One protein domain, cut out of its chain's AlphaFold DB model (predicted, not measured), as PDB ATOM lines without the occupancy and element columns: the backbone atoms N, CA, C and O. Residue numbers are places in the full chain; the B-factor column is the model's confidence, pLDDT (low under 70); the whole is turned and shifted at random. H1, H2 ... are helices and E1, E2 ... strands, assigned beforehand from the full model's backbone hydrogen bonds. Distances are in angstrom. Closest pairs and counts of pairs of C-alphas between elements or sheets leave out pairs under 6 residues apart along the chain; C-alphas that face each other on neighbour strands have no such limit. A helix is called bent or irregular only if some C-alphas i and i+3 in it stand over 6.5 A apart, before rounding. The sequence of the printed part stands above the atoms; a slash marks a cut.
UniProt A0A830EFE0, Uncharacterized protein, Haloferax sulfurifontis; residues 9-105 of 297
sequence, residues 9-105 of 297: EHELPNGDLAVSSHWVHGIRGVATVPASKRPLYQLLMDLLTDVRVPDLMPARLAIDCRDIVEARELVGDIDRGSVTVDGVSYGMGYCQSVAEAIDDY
ATOM      1  N   GLU A   9     225.276 124.867 113.548       94.50
ATOM      2  CA  GLU A   9     225.595 126.255 113.255       94.50
ATOM      3  C   GLU A   9     225.943 126.421 111.778       94.50
ATOM      4  O   GLU A   9     226.643 125.596 111.184       94.50
ATOM      5  N   HIS A  10     225.443 127.494 111.173       94.81
ATOM      6  CA  HIS A  10     225.766 127.858 109.804       94.81
ATOM      7  C   HIS A  10     225.941 129.369 109.670       94.81
ATOM      8  O   HIS A  10     225.027 130.142 109.963       94.81
ATOM      9  N   GLU A  11     227.115 129.796 109.210       94.25
ATOM     10  CA  GLU A  11     227.374 131.204 108.925       94.25
ATOM     11  C   GLU A  11     226.582 131.681 107.708       94.25
ATOM     12  O   GLU A  11     226.577 131.046 106.651       94.25
ATOM     13  N   LEU A  12     225.931 132.830 107.860       94.25
ATOM     14  CA  LEU A  12     225.180 133.477 106.798       94.25
ATOM     15  C   LEU A  12     226.048 134.518 106.068       94.25
ATOM     16  O   LEU A  12     226.970 135.082 106.663       94.25
ATOM     17  N   PRO A  13     225.744 134.850 104.796       93.38
ATOM     18  CA  PRO A  13     226.536 135.804 104.009       93.38
ATOM     19  C   PRO A  13     226.649 137.217 104.601       93.38
ATOM     20  O   PRO A  13     227.539 137.970 104.220       93.38
ATOM     21  N   ASN A  14     225.739 137.596 105.499       91.31
ATOM     22  CA  ASN A  14     225.746 138.885 106.192       91.31
ATOM     23  C   ASN A  14     226.572 138.876 107.492       91.31
ATOM     24  O   ASN A  14     226.618 139.895 108.176       91.31
ATOM     25  N   GLY A  15     227.210 137.753 107.837       91.69
ATOM     26  CA  GLY A  15     227.955 137.590 109.083       91.69
ATOM     27  C   GLY A  15     227.097 137.165 110.278       91.69
ATOM     28  O   GLY A  15     227.634 137.004 111.370       91.69
ATOM     29  N   ASP A  16     225.795 136.930 110.113       97.00
ATOM     30  CA  ASP A  16     224.968 136.341 111.171       97.00
ATOM     31  C   ASP A  16     225.199 134.831 111.268       97.00
ATOM     32  O   ASP A  16     225.833 134.217 110.402       97.00
ATOM     33  N   LEU A  17     224.728 134.222 112.351       97.06
ATOM     34  CA  LEU A  17     224.836 132.788 112.588       97.06
ATOM     35  C   LEU A  17     223.438 132.173 112.670       97.06
ATOM     36  O   LEU A  17     222.650 132.513 113.550       97.06
ATOM     37  N   ALA A  18     223.117 131.263 111.754       96.19
ATOM     38  CA  ALA A  18     221.924 130.437 111.865       96.19
ATOM     39  C   ALA A  18     222.220 129.252 112.790       96.19
ATOM     40  O   ALA A  18     223.081 128.428 112.489       96.19
ATOM     41  N   VAL A  19     221.484 129.170 113.895       95.94
ATOM     42  CA  VAL A  19     221.603 128.119 114.907       95.94
ATOM     43  C   VAL A  19     220.328 127.286 114.874       95.94
ATOM     44  O   VAL A  19     219.228 127.823 115.018       95.94
ATOM     45  N   SER A  20     220.439 125.978 114.658       92.62
ATOM     46  CA  SER A  20     219.286 125.087 114.528       92.62
ATOM     47  C   SER A  20     219.337 123.906 115.488       92.62
ATOM     48  O   SER A  20     220.358 123.240 115.639       92.62
ATOM     49  N   SER A  21     218.187 123.601 116.094       89.81
ATOM     50  CA  SER A  21     217.994 122.371 116.870       89.81
ATOM     51  C   SER A  21     217.475 121.261 115.973       89.81
ATOM     52  O   SER A  21     216.603 121.480 115.122       89.81
ATOM     53  N   HIS A  22     217.987 120.051 116.174       81.88
ATOM     54  CA  HIS A  22     217.634 118.893 115.363       81.88
ATOM     55  C   HIS A  22     217.005 117.793 116.211       81.88
ATOM     56  O   HIS A  22     217.279 117.631 117.393       81.88
ATOM     57  N   TRP A  23     216.144 117.008 115.579       76.25
ATOM     58  CA  TRP A  23     215.668 115.737 116.106       76.25
ATOM     59  C   TRP A  23     215.808 114.673 115.015       76.25
ATOM     60  O   TRP A  23     216.133 114.998 113.873       76.25
ATOM     61  N   VAL A  24     215.565 113.404 115.356       68.69
ATOM     62  CA  VAL A  24     215.849 112.227 114.503       68.69
ATOM     63  C   VAL A  24     215.317 112.358 113.059       68.69
ATOM     64  O   VAL A  24     215.894 111.775 112.145       68.69
ATOM     65  N   HIS A  25     214.267 113.157 112.826       70.94
ATOM     66  CA  HIS A  25     213.632 113.316 111.513       70.94
ATOM     67  C   HIS A  25     213.507 114.764 111.002       70.94
ATOM     68  O   HIS A  25     212.757 114.999 110.056       70.94
ATOM     69  N   GLY A  26     214.217 115.748 111.569       74.75
ATOM     70  CA  GLY A  26     214.174 117.108 111.015       74.75
ATOM     71  C   GLY A  26     214.716 118.221 111.906       74.75
ATOM     72  O   GLY A  26     215.388 117.982 112.907       74.75
ATOM     73  N   ILE A  27     214.409 119.458 111.513       80.94
ATOM     74  CA  ILE A  27     214.721 120.678 112.266       80.94
ATOM     75  C   ILE A  27     213.554 120.962 113.215       80.94
ATOM     76  O   ILE A  27     212.401 120.978 112.787       80.94
ATOM     77  N   ARG A  28     213.845 121.157 114.502       82.25
ATOM     78  CA  ARG A  28     212.845 121.481 115.530       82.25
ATOM     79  C   ARG A  28     212.652 122.989 115.691       82.25
ATOM     80  O   ARG A  28     211.556 123.432 116.017       82.25
ATOM     81  N   GLY A  29     213.695 123.768 115.438       87.12
ATOM     82  CA  GLY A  29     213.645 125.223 115.451       87.12
ATOM     83  C   GLY A  29     214.940 125.823 114.930       87.12
ATOM     84  O   GLY A  29     215.962 125.136 114.863       87.12
ATOM     85  N   VAL A  30     214.882 127.109 114.601       92.31
ATOM     86  CA  VAL A  30     216.024 127.919 114.169       92.31
ATOM     87  C   VAL A  30     215.983 129.243 114.927       92.31
ATOM     88  O   VAL A  30     214.899 129.772 115.176       92.31
ATOM     89  N   ALA A  31     217.152 129.752 115.291       94.94
ATOM     90  CA  ALA A  31     217.377 131.120 115.729       94.94
ATOM     91  C   ALA A  31     218.496 131.725 114.868       94.94
ATOM     92  O   ALA A  31     219.396 131.009 114.425       94.94
ATOM     93  N   THR A  32     218.438 133.026 114.606       97.19
ATOM     94  CA  THR A  32     219.496 133.739 113.882       97.19
ATOM     95  C   THR A  32     220.170 134.689 114.853       97.19
ATOM     96  O   THR A  32     219.579 135.694 115.232       97.19
ATOM     97  N   VAL A  33     221.388 134.352 115.272       97.31
ATOM     98  CA  VAL A  33     222.199 135.176 116.168       97.31
ATOM     99  C   VAL A  33     222.882 136.258 115.328       97.31
ATOM    100  O   VAL A  33     223.679 135.916 114.444       97.31
ATOM    101  N   PRO A  34     222.603 137.551 115.572       97.50
ATOM    102  CA  PRO A  34     223.275 138.632 114.865       97.50
ATOM    103  C   PRO A  34     224.790 138.585 115.069       97.50
ATOM    104  O   PRO A  34     225.257 138.226 116.152       97.50
ATOM    105  N   ALA A  35     225.566 139.035 114.079       95.75
ATOM    106  CA  ALA A  35     227.030 139.107 114.176       95.75
ATOM    107  C   ALA A  35     227.518 139.777 115.480       95.75
ATOM    108  O   ALA A  35     228.455 139.299 116.120       95.75
ATOM    109  N   SER A  36     226.837 140.841 115.921       95.31
ATOM    110  CA  SER A  36     227.153 141.587 117.149       95.31
ATOM    111  C   SER A  36     226.874 140.828 118.450       95.31
ATOM    112  O   SER A  36     227.365 141.229 119.499       95.31
ATOM    113  N   LYS A  37     226.070 139.762 118.406       97.44
ATOM    114  CA  LYS A  37     225.703 138.926 119.561       97.44
ATOM    115  C   LYS A  37     226.497 137.620 119.625       97.44
ATOM    116  O   LYS A  37     226.392 136.896 120.611       97.44
ATOM    117  N   ARG A  38     227.316 137.324 118.606       94.75
ATOM    118  CA  ARG A  38     228.150 136.112 118.551       94.75
ATOM    119  C   ARG A  38     229.049 135.923 119.783       94.75
ATOM    120  O   ARG A  38     229.084 134.793 120.254       94.75
ATOM    121  N   PRO A  39     229.709 136.960 120.345       94.56
ATOM    122  CA  PRO A  39     230.537 136.771 121.539       94.56
ATOM    123  C   PRO A  39     229.743 136.258 122.746       94.56
ATOM    124  O   PRO A  39     230.159 135.305 123.393       94.56
ATOM    125  N   LEU A  40     228.562 136.833 123.006       94.44
ATOM    126  CA  LEU A  40     227.690 136.379 124.093       94.44
ATOM    127  C   LEU A  40     227.148 134.969 123.830       94.44
ATOM    128  O   LEU A  40     227.073 134.163 124.748       94.44
ATOM    129  N   TYR A  41     226.796 134.654 122.581       97.12
ATOM    130  CA  TYR A  41     226.369 133.306 122.210       97.12
ATOM    131  C   TYR A  41     227.458 132.260 122.466       97.12
ATOM    132  O   TYR A  41     227.169 131.235 123.070       97.12
ATOM    133  N   GLN A  42     228.694 132.526 122.038       95.12
ATOM    134  CA  GLN A  42     229.829 131.623 122.250       95.12
ATOM    135  C   GLN A  42     230.092 131.416 123.738       95.12
ATOM    136  O   GLN A  42     230.176 130.278 124.181       95.12
ATOM    137  N   LEU A  43     230.096 132.503 124.514       92.19
ATOM    138  CA  LEU A  43     230.225 132.417 125.962       92.19
ATOM    139  C   LEU A  43     229.116 131.551 126.576       92.19
ATOM    140  O   LEU A  43     229.405 130.625 127.317       92.19
ATOM    141  N   LEU A  44     227.848 131.788 126.235       94.88
ATOM    142  CA  LEU A  44     226.739 130.975 126.744       94.88
ATOM    143  C   LEU A  44     226.820 129.508 126.295       94.88
ATOM    144  O   LEU A  44     226.403 128.635 127.047       94.88
ATOM    145  N   MET A  45     227.335 129.222 125.098       95.19
ATOM    146  CA  MET A  45     227.586 127.846 124.658       95.19
ATOM    147  C   MET A  45     228.655 127.179 125.520       95.19
ATOM    148  O   MET A  45     228.425 126.068 125.991       95.19
ATOM    149  N   ASP A  46     229.761 127.872 125.788       92.12
ATOM    150  CA  ASP A  46     230.838 127.368 126.641       92.12
ATOM    151  C   ASP A  46     230.325 127.109 128.066       92.12
ATOM    152  O   ASP A  46     230.463 125.997 128.579       92.12
ATOM    153  N   LEU A  47     229.632 128.086 128.662       90.88
ATOM    154  CA  LEU A  47     229.043 127.991 130.005       90.88
ATOM    155  C   LEU A  47     228.049 126.852 130.159       90.88
ATOM    156  O   LEU A  47     227.969 126.221 131.211       90.88
ATOM    157  N   LEU A  48     227.256 126.616 129.120       93.62
ATOM    158  CA  LEU A  48     226.157 125.667 129.167       93.62
ATOM    159  C   LEU A  48     226.535 124.305 128.578       93.62
ATOM    160  O   LEU A  48     225.650 123.466 128.426       93.62
ATOM    161  N   THR A  49     227.824 124.069 128.293       88.25
ATOM    162  CA  THR A  49     228.331 122.822 127.690       88.25
ATOM    163  C   THR A  49     227.854 121.590 128.455       88.25
ATOM    164  O   THR A  49     227.303 120.681 127.844       88.25
ATOM    165  N   ASP A  50     227.969 121.597 129.786       85.88
ATOM    166  CA  ASP A  50     227.574 120.471 130.650       85.88
ATOM    167  C   ASP A  50     226.193 120.671 131.303       85.88
ATOM    168  O   ASP A  50     225.780 119.941 132.209       85.88
ATOM    169  N   VAL A  51     225.448 121.683 130.852       91.44
ATOM    170  CA  VAL A  51     224.183 122.087 131.461       91.44
ATOM    171  C   VAL A  51     223.031 121.560 130.625       91.44
ATOM    172  O   VAL A  51     222.948 121.727 129.410       91.44
ATOM    173  N   ARG A  52     222.075 120.911 131.288       89.81
ATOM    174  CA  ARG A  52     220.948 120.272 130.614       89.81
ATOM    175  C   ARG A  52     219.904 121.297 130.162       89.81
ATOM    176  O   ARG A  52     218.861 121.429 130.798       89.81
ATOM    177  N   VAL A  53     220.133 121.956 129.030       92.31
ATOM    178  CA  VAL A  53     219.239 122.974 128.449       92.31
ATOM    179  C   VAL A  53     218.868 122.658 126.996       92.31
ATOM    180  O   VAL A  53     219.564 121.901 126.326       92.31
ATOM    181  N   PRO A  54     217.754 123.189 126.459       91.69
ATOM    182  CA  PRO A  54     217.439 123.025 125.041       91.69
ATOM    183  C   PRO A  54     218.486 123.692 124.132       91.69
ATOM    184  O   PRO A  54     218.847 124.837 124.381       91.69
ATOM    185  N   ASP A  55     218.853 123.043 123.019       90.94
ATOM    186  CA  ASP A  55     219.897 123.495 122.071       90.94
ATOM    187  C   ASP A  55     219.830 124.976 121.657       90.94
ATOM    188  O   ASP A  55     220.853 125.593 121.393       90.94
ATOM    189  N   LEU A  56     218.628 125.554 121.540       94.88
ATOM    190  CA  LEU A  56     218.453 126.948 121.102       94.88
ATOM    191  C   LEU A  56     218.408 127.961 122.243       94.88
ATOM    192  O   LEU A  56     218.333 129.155 121.971       94.88
ATOM    193  N   MET A  57     218.393 127.516 123.499       95.31
ATOM    194  CA  MET A  57     218.336 128.421 124.644       95.31
ATOM    195  C   MET A  57     219.546 129.373 124.696       95.31
ATOM    196  O   MET A  57     219.296 130.570 124.822       95.31
ATOM    197  N   PRO A  58     220.806 128.927 124.481       96.69
ATOM    198  CA  PRO A  58     221.960 129.835 124.442       96.69
ATOM    199  C   PRO A  58     221.833 130.908 123.348       96.69
ATOM    200  O   PRO A  58     222.026 132.094 123.604       96.69
ATOM    201  N   ALA A  59     221.424 130.512 122.136       97.19
ATOM    202  CA  ALA A  59     221.217 131.436 121.018       97.19
ATOM    203  C   ALA A  59     220.132 132.479 121.313       97.19
ATOM    204  O   ALA A  59     220.305 133.653 121.003       97.19
ATOM    205  N   ARG A  60     219.023 132.063 121.931       97.19
ATOM    206  CA  ARG A  60     217.896 132.948 122.263       97.19
ATOM    207  C   ARG A  60     218.226 133.911 123.397       97.19
ATOM    208  O   ARG A  60     217.899 135.086 123.292       97.19
ATOM    209  N   LEU A  61     218.940 133.448 124.421       97.50
ATOM    210  CA  LEU A  61     219.465 134.320 125.475       97.50
ATOM    211  C   LEU A  61     220.420 135.371 124.896       97.50
ATOM    212  O   LEU A  61     220.289 136.548 125.214       97.50
ATOM    213  N   ALA A  62     221.318 134.980 123.986       97.50
ATOM    214  CA  ALA A  62     222.230 135.923 123.338       97.50
ATOM    215  C   ALA A  62     221.511 136.975 122.473       97.50
ATOM    216  O   ALA A  62     221.988 138.104 122.338       97.50
ATOM    217  N   ILE A  63     220.376 136.616 121.865       97.19
ATOM    218  CA  ILE A  63     219.545 137.542 121.087       97.19
ATOM    219  C   ILE A  63     218.890 138.577 122.012       97.19
ATOM    220  O   ILE A  63     219.009 139.778 121.746       97.19
ATOM    221  N   ASP A  64     218.269 138.124 123.104       96.69
ATOM    222  CA  ASP A  64     217.474 138.965 124.008       96.69
ATOM    223  C   ASP A  64     218.308 139.793 124.993       96.69
ATOM    224  O   ASP A  64     217.902 140.891 125.366       96.69
ATOM    225  N   CYS A  65     219.480 139.303 125.399       95.50
ATOM    226  CA  CYS A  65     220.282 139.902 126.470       95.50
ATOM    227  C   CYS A  65     221.531 140.590 125.914       95.50
ATOM    228  O   CYS A  65     222.070 140.211 124.870       95.50
ATOM    229  N   ARG A  66     222.007 141.641 126.583       91.25
ATOM    230  CA  ARG A  66     223.243 142.355 126.228       91.25
ATOM    231  C   ARG A  66     224.487 141.631 126.719       91.25
ATOM    232  O   ARG A  66     225.481 141.630 125.998       91.25
ATOM    233  N   ASP A  67     224.402 141.010 127.885       87.56
ATOM    234  CA  ASP A  67     225.484 140.302 128.559       87.56
ATOM    235  C   ASP A  67     224.927 139.156 129.426       87.56
ATOM    236  O   ASP A  67     223.720 138.892 129.450       87.56
ATOM    237  N   ILE A  68     225.823 138.442 130.106       89.31
ATOM    238  CA  ILE A  68     225.471 137.329 130.993       89.31
ATOM    239  C   ILE A  68     224.744 137.781 132.268       89.31
ATOM    240  O   ILE A  68     223.985 136.992 132.823       89.31
ATOM    241  N   VAL A  69     224.923 139.032 132.714       84.44
ATOM    242  CA  VAL A  69     224.251 139.569 133.910       84.44
ATOM    243  C   VAL A  69     222.768 139.742 133.614       84.44
ATOM    244  O   VAL A  69     221.928 139.213 134.336       84.44
ATOM    245  N   GLU A  70     222.442 140.386 132.493       89.19
ATOM    246  CA  GLU A  70     221.060 140.519 132.026       89.19
ATOM    247  C   GLU A  70     220.441 139.147 131.713       89.19
ATOM    248  O   GLU A  70     219.279 138.909 132.038       89.19
ATOM    249  N   ALA A  71     221.217 138.204 131.158       93.25
ATOM    250  CA  ALA A  71     220.750 136.833 130.946       93.25
ATOM    251  C   ALA A  71     220.404 136.127 132.263       93.25
ATOM    252  O   ALA A  71     219.367 135.464 132.339       93.25
ATOM    253  N   ARG A  72     221.231 136.296 133.303       91.56
ATOM    254  CA  ARG A  72     220.983 135.769 134.648       91.56
ATOM    255  C   ARG A  72     219.723 136.376 135.249       91.56
ATOM    256  O   ARG A  72     218.862 135.634 135.716       91.56
ATOM    257  N   GLU A  73     219.604 137.703 135.241       88.62
ATOM    258  CA  GLU A  73     218.418 138.409 135.740       88.62
ATOM    259  C   GLU A  73     217.147 137.921 135.035       88.62
ATOM    260  O   GLU A  73     216.176 137.564 135.704       88.62
ATOM    261  N   LEU A  74     217.184 137.807 133.702       94.50
ATOM    262  CA  LEU A  74     216.063 137.330 132.896       94.50
ATOM    263  C   LEU A  74     215.630 135.913 133.291       94.50
ATOM    264  O   LEU A  74     214.441 135.675 133.491       94.50
ATOM    265  N   VAL A  75     216.562 134.961 133.423       95.25
ATOM    266  CA  VAL A  75     216.202 133.587 133.826       95.25
ATOM    267  C   VAL A  75     215.804 133.483 135.303       95.25
ATOM    268  O   VAL A  75     215.132 132.523 135.681       95.25
ATOM    269  N   GLY A  76     216.184 134.460 136.128       91.06
ATOM    270  CA  GLY A  76     215.768 134.580 137.524       91.06
ATOM    271  C   GLY A  76     214.349 135.128 137.710       91.06
ATOM    272  O   GLY A  76     213.708 134.808 138.713       91.06
ATOM    273  N   ASP A  77     213.827 135.896 136.748       91.62
ATOM    274  CA  ASP A  77     212.486 136.499 136.794       91.62
ATOM    275  C   ASP A  77     211.382 135.503 136.392       91.62
ATOM    276  O   ASP A  77     210.708 135.609 135.365       91.62
ATOM    277  N   ILE A  78     211.239 134.448 137.196       91.19
ATOM    278  CA  ILE A  78     210.347 133.327 136.897       91.19
ATOM    279  C   ILE A  78     208.891 133.682 137.227       91.19
ATOM    280  O   ILE A  78     208.483 133.657 138.390       91.19
ATOM    281  N   ASP A  79     208.061 133.867 136.196       88.00
ATOM    282  CA  ASP A  79     206.605 133.988 136.333       88.00
ATOM    283  C   ASP A  79     205.906 132.646 136.081       88.00
ATOM    284  O   ASP A  79     206.112 131.965 135.070       88.00
ATOM    285  N   ARG A  80     205.044 132.241 137.022       88.50
ATOM    286  CA  ARG A  80     204.222 131.014 136.930       88.50
ATOM    287  C   ARG A  80     205.013 129.753 136.542       88.50
ATOM    288  O   ARG A  80     204.476 128.848 135.906       88.50
ATOM    289  N   GLY A  81     206.274 129.673 136.966       91.56
ATOM    290  CA  GLY A  81     207.144 128.518 136.732       91.56
ATOM    291  C   GLY A  81     207.844 128.499 135.372       91.56
ATOM    292  O   GLY A  81     208.355 127.445 134.983       91.56
ATOM    293  N   SER A  82     207.882 129.619 134.647       93.12
ATOM    294  CA  SER A  82     208.613 129.733 133.382       93.12
ATOM    295  C   SER A  82     209.144 131.142 133.116       93.12
ATOM    296  O   SER A  82     208.673 132.104 133.710       93.12
ATOM    297  N   VAL A  83     210.075 131.256 132.173       94.94
ATOM    298  CA  VAL A  83     210.555 132.528 131.610       94.94
ATOM    299  C   VAL A  83     210.382 132.485 130.099       94.94
ATOM    300  O   VAL A  83     210.596 131.440 129.484       94.94
ATOM    301  N   THR A  84     209.985 133.599 129.484       94.50
ATOM    302  CA  THR A  84     209.917 133.712 128.020       94.50
ATOM    303  C   THR A  84     211.167 134.411 127.498       94.50
ATOM    304  O   THR A  84     211.419 135.545 127.882       94.50
ATOM    305  N   VAL A  85     211.910 133.744 126.612       92.56
ATOM    306  CA  VAL A  85     213.127 134.250 125.958       92.56
ATOM    307  C   VAL A  85     212.966 134.104 124.443       92.56
ATOM    308  O   VAL A  85     212.684 133.011 123.940       92.56
ATOM    309  N   ASP A  86     213.096 135.206 123.712       91.56
ATOM    310  CA  ASP A  86     212.893 135.354 122.268       91.56
ATOM    311  C   ASP A  86     211.551 134.738 121.820       91.56
ATOM    312  O   ASP A  86     211.447 133.939 120.887       91.56
ATOM    313  N   GLY A  87     210.493 135.018 122.589       88.12
ATOM    314  CA  GLY A  87     209.143 134.500 122.340       88.12
ATOM    315  C   GLY A  87     208.937 133.003 122.627       88.12
ATOM    316  O   GLY A  87     207.867 132.474 122.319       88.12
ATOM    317  N   VAL A  88     209.911 132.307 123.226       90.81
ATOM    318  CA  VAL A  88     209.805 130.897 123.635       90.81
ATOM    319  C   VAL A  88     209.844 130.767 125.154       90.81
ATOM    320  O   VAL A  88     210.722 131.309 125.813       90.81
ATOM    321  N   SER A  89     208.897 130.015 125.716       93.06
ATOM    322  CA  SER A  89     208.809 129.770 127.158       93.06
ATOM    323  C   SER A  89     209.680 128.580 127.582       93.06
ATOM    324  O   SER A  89     209.584 127.486 127.014       93.06
ATOM    325  N   TYR A  90     210.509 128.794 128.602       93.75
ATOM    326  CA  TYR A  90     211.383 127.813 129.234       93.75
ATOM    327  C   TYR A  90     210.907 127.546 130.657       93.75
ATOM    328  O   TYR A  90     210.630 128.473 131.412       93.75
ATOM    329  N   GLY A  91     210.788 126.271 131.030       95.00
ATOM    330  CA  GLY A  91     210.380 125.900 132.383       95.00
ATOM    331  C   GLY A  91     211.457 126.217 133.423       95.00
ATOM    332  O   GLY A  91     212.647 126.128 133.125       95.00
ATOM    333  N   MET A  92     211.019 126.490 134.655       94.38
ATOM    334  CA  MET A  92     211.843 126.868 135.813       94.38
ATOM    335  C   MET A  92     213.109 126.020 135.984       94.38
ATOM    336  O   MET A  92     214.155 126.577 136.278       94.38
ATOM    337  N   GLY A  93     213.046 124.702 135.765       94.12
ATOM    338  CA  GLY A  93     214.222 123.837 135.916       94.12
ATOM    339  C   GLY A  93     215.372 124.193 134.968       94.12
ATOM    340  O   GLY A  93     216.520 124.189 135.387       94.12
ATOM    341  N   TYR A  94     215.079 124.558 133.712       94.06
ATOM    342  CA  TYR A  94     216.119 125.021 132.786       94.06
ATOM    343  C   TYR A  94     216.655 126.388 133.198       94.06
ATOM    344  O   TYR A  94     217.860 126.602 133.181       94.06
ATOM    345  N   CYS A  95     215.760 127.297 133.589       95.12
ATOM    346  CA  CYS A  95     216.124 128.635 134.041       95.12
ATOM    347  C   CYS A  95     217.043 128.593 135.269       95.12
ATOM    348  O   CYS A  95     218.038 129.304 135.296       95.12
ATOM    349  N   GLN A  96     216.759 127.711 136.233       93.25
ATOM    350  CA  GLN A  96     217.600 127.497 137.411       93.25
ATOM    351  C   GLN A  96     218.979 126.959 137.035       93.25
ATOM    352  O   GLN A  96     219.967 127.531 137.464       93.25
ATOM    353  N   SER A  97     219.064 125.935 136.179       94.00
ATOM    354  CA  SER A  97     220.367 125.408 135.752       94.00
ATOM    355  C   SER A  97     221.199 126.428 134.967       94.00
ATOM    356  O   SER A  97     222.416 126.452 135.106       94.00
ATOM    357  N   VAL A  98     220.565 127.288 134.159       94.12
ATOM    358  CA  VAL A  98     221.265 128.404 133.498       94.12
ATOM    359  C   VAL A  98     221.723 129.440 134.517       94.12
ATOM    360  O   VAL A  98     222.861 129.889 134.438       94.12
ATOM    361  N   ALA A  99     220.856 129.815 135.462       91.00
ATOM    362  CA  ALA A  99     221.202 130.762 136.513       91.00
ATOM    363  C   ALA A  99     222.402 130.258 137.316       91.00
ATOM    364  O   ALA A  99     223.352 131.009 137.455       91.00
ATOM    365  N   GLU A 100     222.389 128.993 137.744       90.06
ATOM    366  CA  GLU A 100     223.490 128.325 138.450       90.06
ATOM    367  C   GLU A 100     224.785 128.335 137.628       90.06
ATOM    368  O   GLU A 100     225.821 128.745 138.133       90.06
ATOM    369  N   ALA A 101     224.733 127.982 136.342       91.31
ATOM    370  CA  ALA A 101     225.923 127.969 135.491       91.31
ATOM    371  C   ALA A 101     226.522 129.365 135.250       91.31
ATOM    372  O   ALA A 101     227.740 129.521 135.233       91.31
ATOM    373  N   ILE A 102     225.680 130.392 135.079       89.25
ATOM    374  CA  ILE A 102     226.152 131.785 135.021       89.25
ATOM    375  C   ILE A 102     226.684 132.213 136.393       89.25
ATOM    376  O   ILE A 102     227.698 132.896 136.481       89.25
ATOM    377  N   ASP A 103     226.018 131.785 137.461       81.50
ATOM    378  CA  ASP A 103     226.377 132.074 138.843       81.50
ATOM    379  C   ASP A 103     227.704 131.413 139.271       81.50
ATOM    380  O   ASP A 103     228.359 131.927 140.184       81.50
ATOM    381  N   ASP A 104     228.124 130.343 138.595       82.75
ATOM    382  CA  ASP A 104     229.418 129.664 138.748       82.75
ATOM    383  C   ASP A 104     230.509 130.241 137.831       82.75
ATOM    384  O   ASP A 104     231.701 130.055 138.082       82.75
ATOM    385  N   TYR A 105     230.130 130.967 136.778       81.56
ATOM    386  CA  TYR A 105     231.091 131.587 135.879       81.56
ATOM    387  C   TYR A 105     231.767 132.805 136.502       81.56
ATOM    388  O   TYR A 105     231.125 133.657 137.116       81.56
TER     389      TYR A 105
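What this domain is: This is residues 9 to 105 of the 297 residues of an uncharacterized protein of Haloferax sulfurifontis (UniProt A0A830EFE0). An antiparallel sheet of three strands, E1 E2 E3, makes a wall at one end; H2 packs on it near the middle of the domain, side by side with H1. Toward the other end, H3 and H4 pack together beside the small antiparallel hairpin E4 and E5. The printed part has 97 residues, with four named helices and five named strands in the order E1 E2 E3 H1 H2 H3 E4 E5 H4, a mixed class. It is compact, with a radius of gyration of the C-alphas of 12.9 A and spans of 37 by 31 by 24 A.

Where its parts are: E1 is residues 9 to 11, from C-alpha 9 at (225.595, 126.255, 113.255); E2 is 17 to 23, 19.7 A; E3 is 26 to 33, 20.4 A, and bends by 53 degrees at residue 29. H1 is 35 to 47, 19.4 A, irregular, with C-alphas 36 and 39 7.3 A apart. H2 is 57 to 64, H3 68 to 76, E4 82 to 85, E5 88 to 91. H4 is 92 to 104, 18.0 A, ending at (229.418, 129.664, 138.748).

How they stand to each other: E1 E2 E3 is a meander, each strand the antiparallel neighbour of the one before, with N 10 and O 18 at 2.9 A and N 19 and O 31 at 2.8 A. H2 is on this sheet, over E3, at a height of 8.2 A; their closest C-alphas are Val 33 and Ile 63, 6.1 A. H1 only grazes the sheet. H1 and H2, a helical hairpin, touch at Tyr 41 and Ala 62, their closest C-alphas, 5.0 A. H3 and H4 touch, closest C-alphas Val 75 and Cys 95, 5.0 A, at a shallow tilt of 32 degrees, opposite ways. In the hairpin E4 and E5, N 83 and O 90 are 2.9 A apart. In H2, H3 and H4 every O i to N i+4 pair is within hydrogen-bond range; in H1, 7 of 9.

The domain as a whole: The farthest C-alphas, Pro 13 and Arg 80, are 40.1 A apart. The printed part has no cut and no long link. Residue 24 alone has a pLDDT under 70.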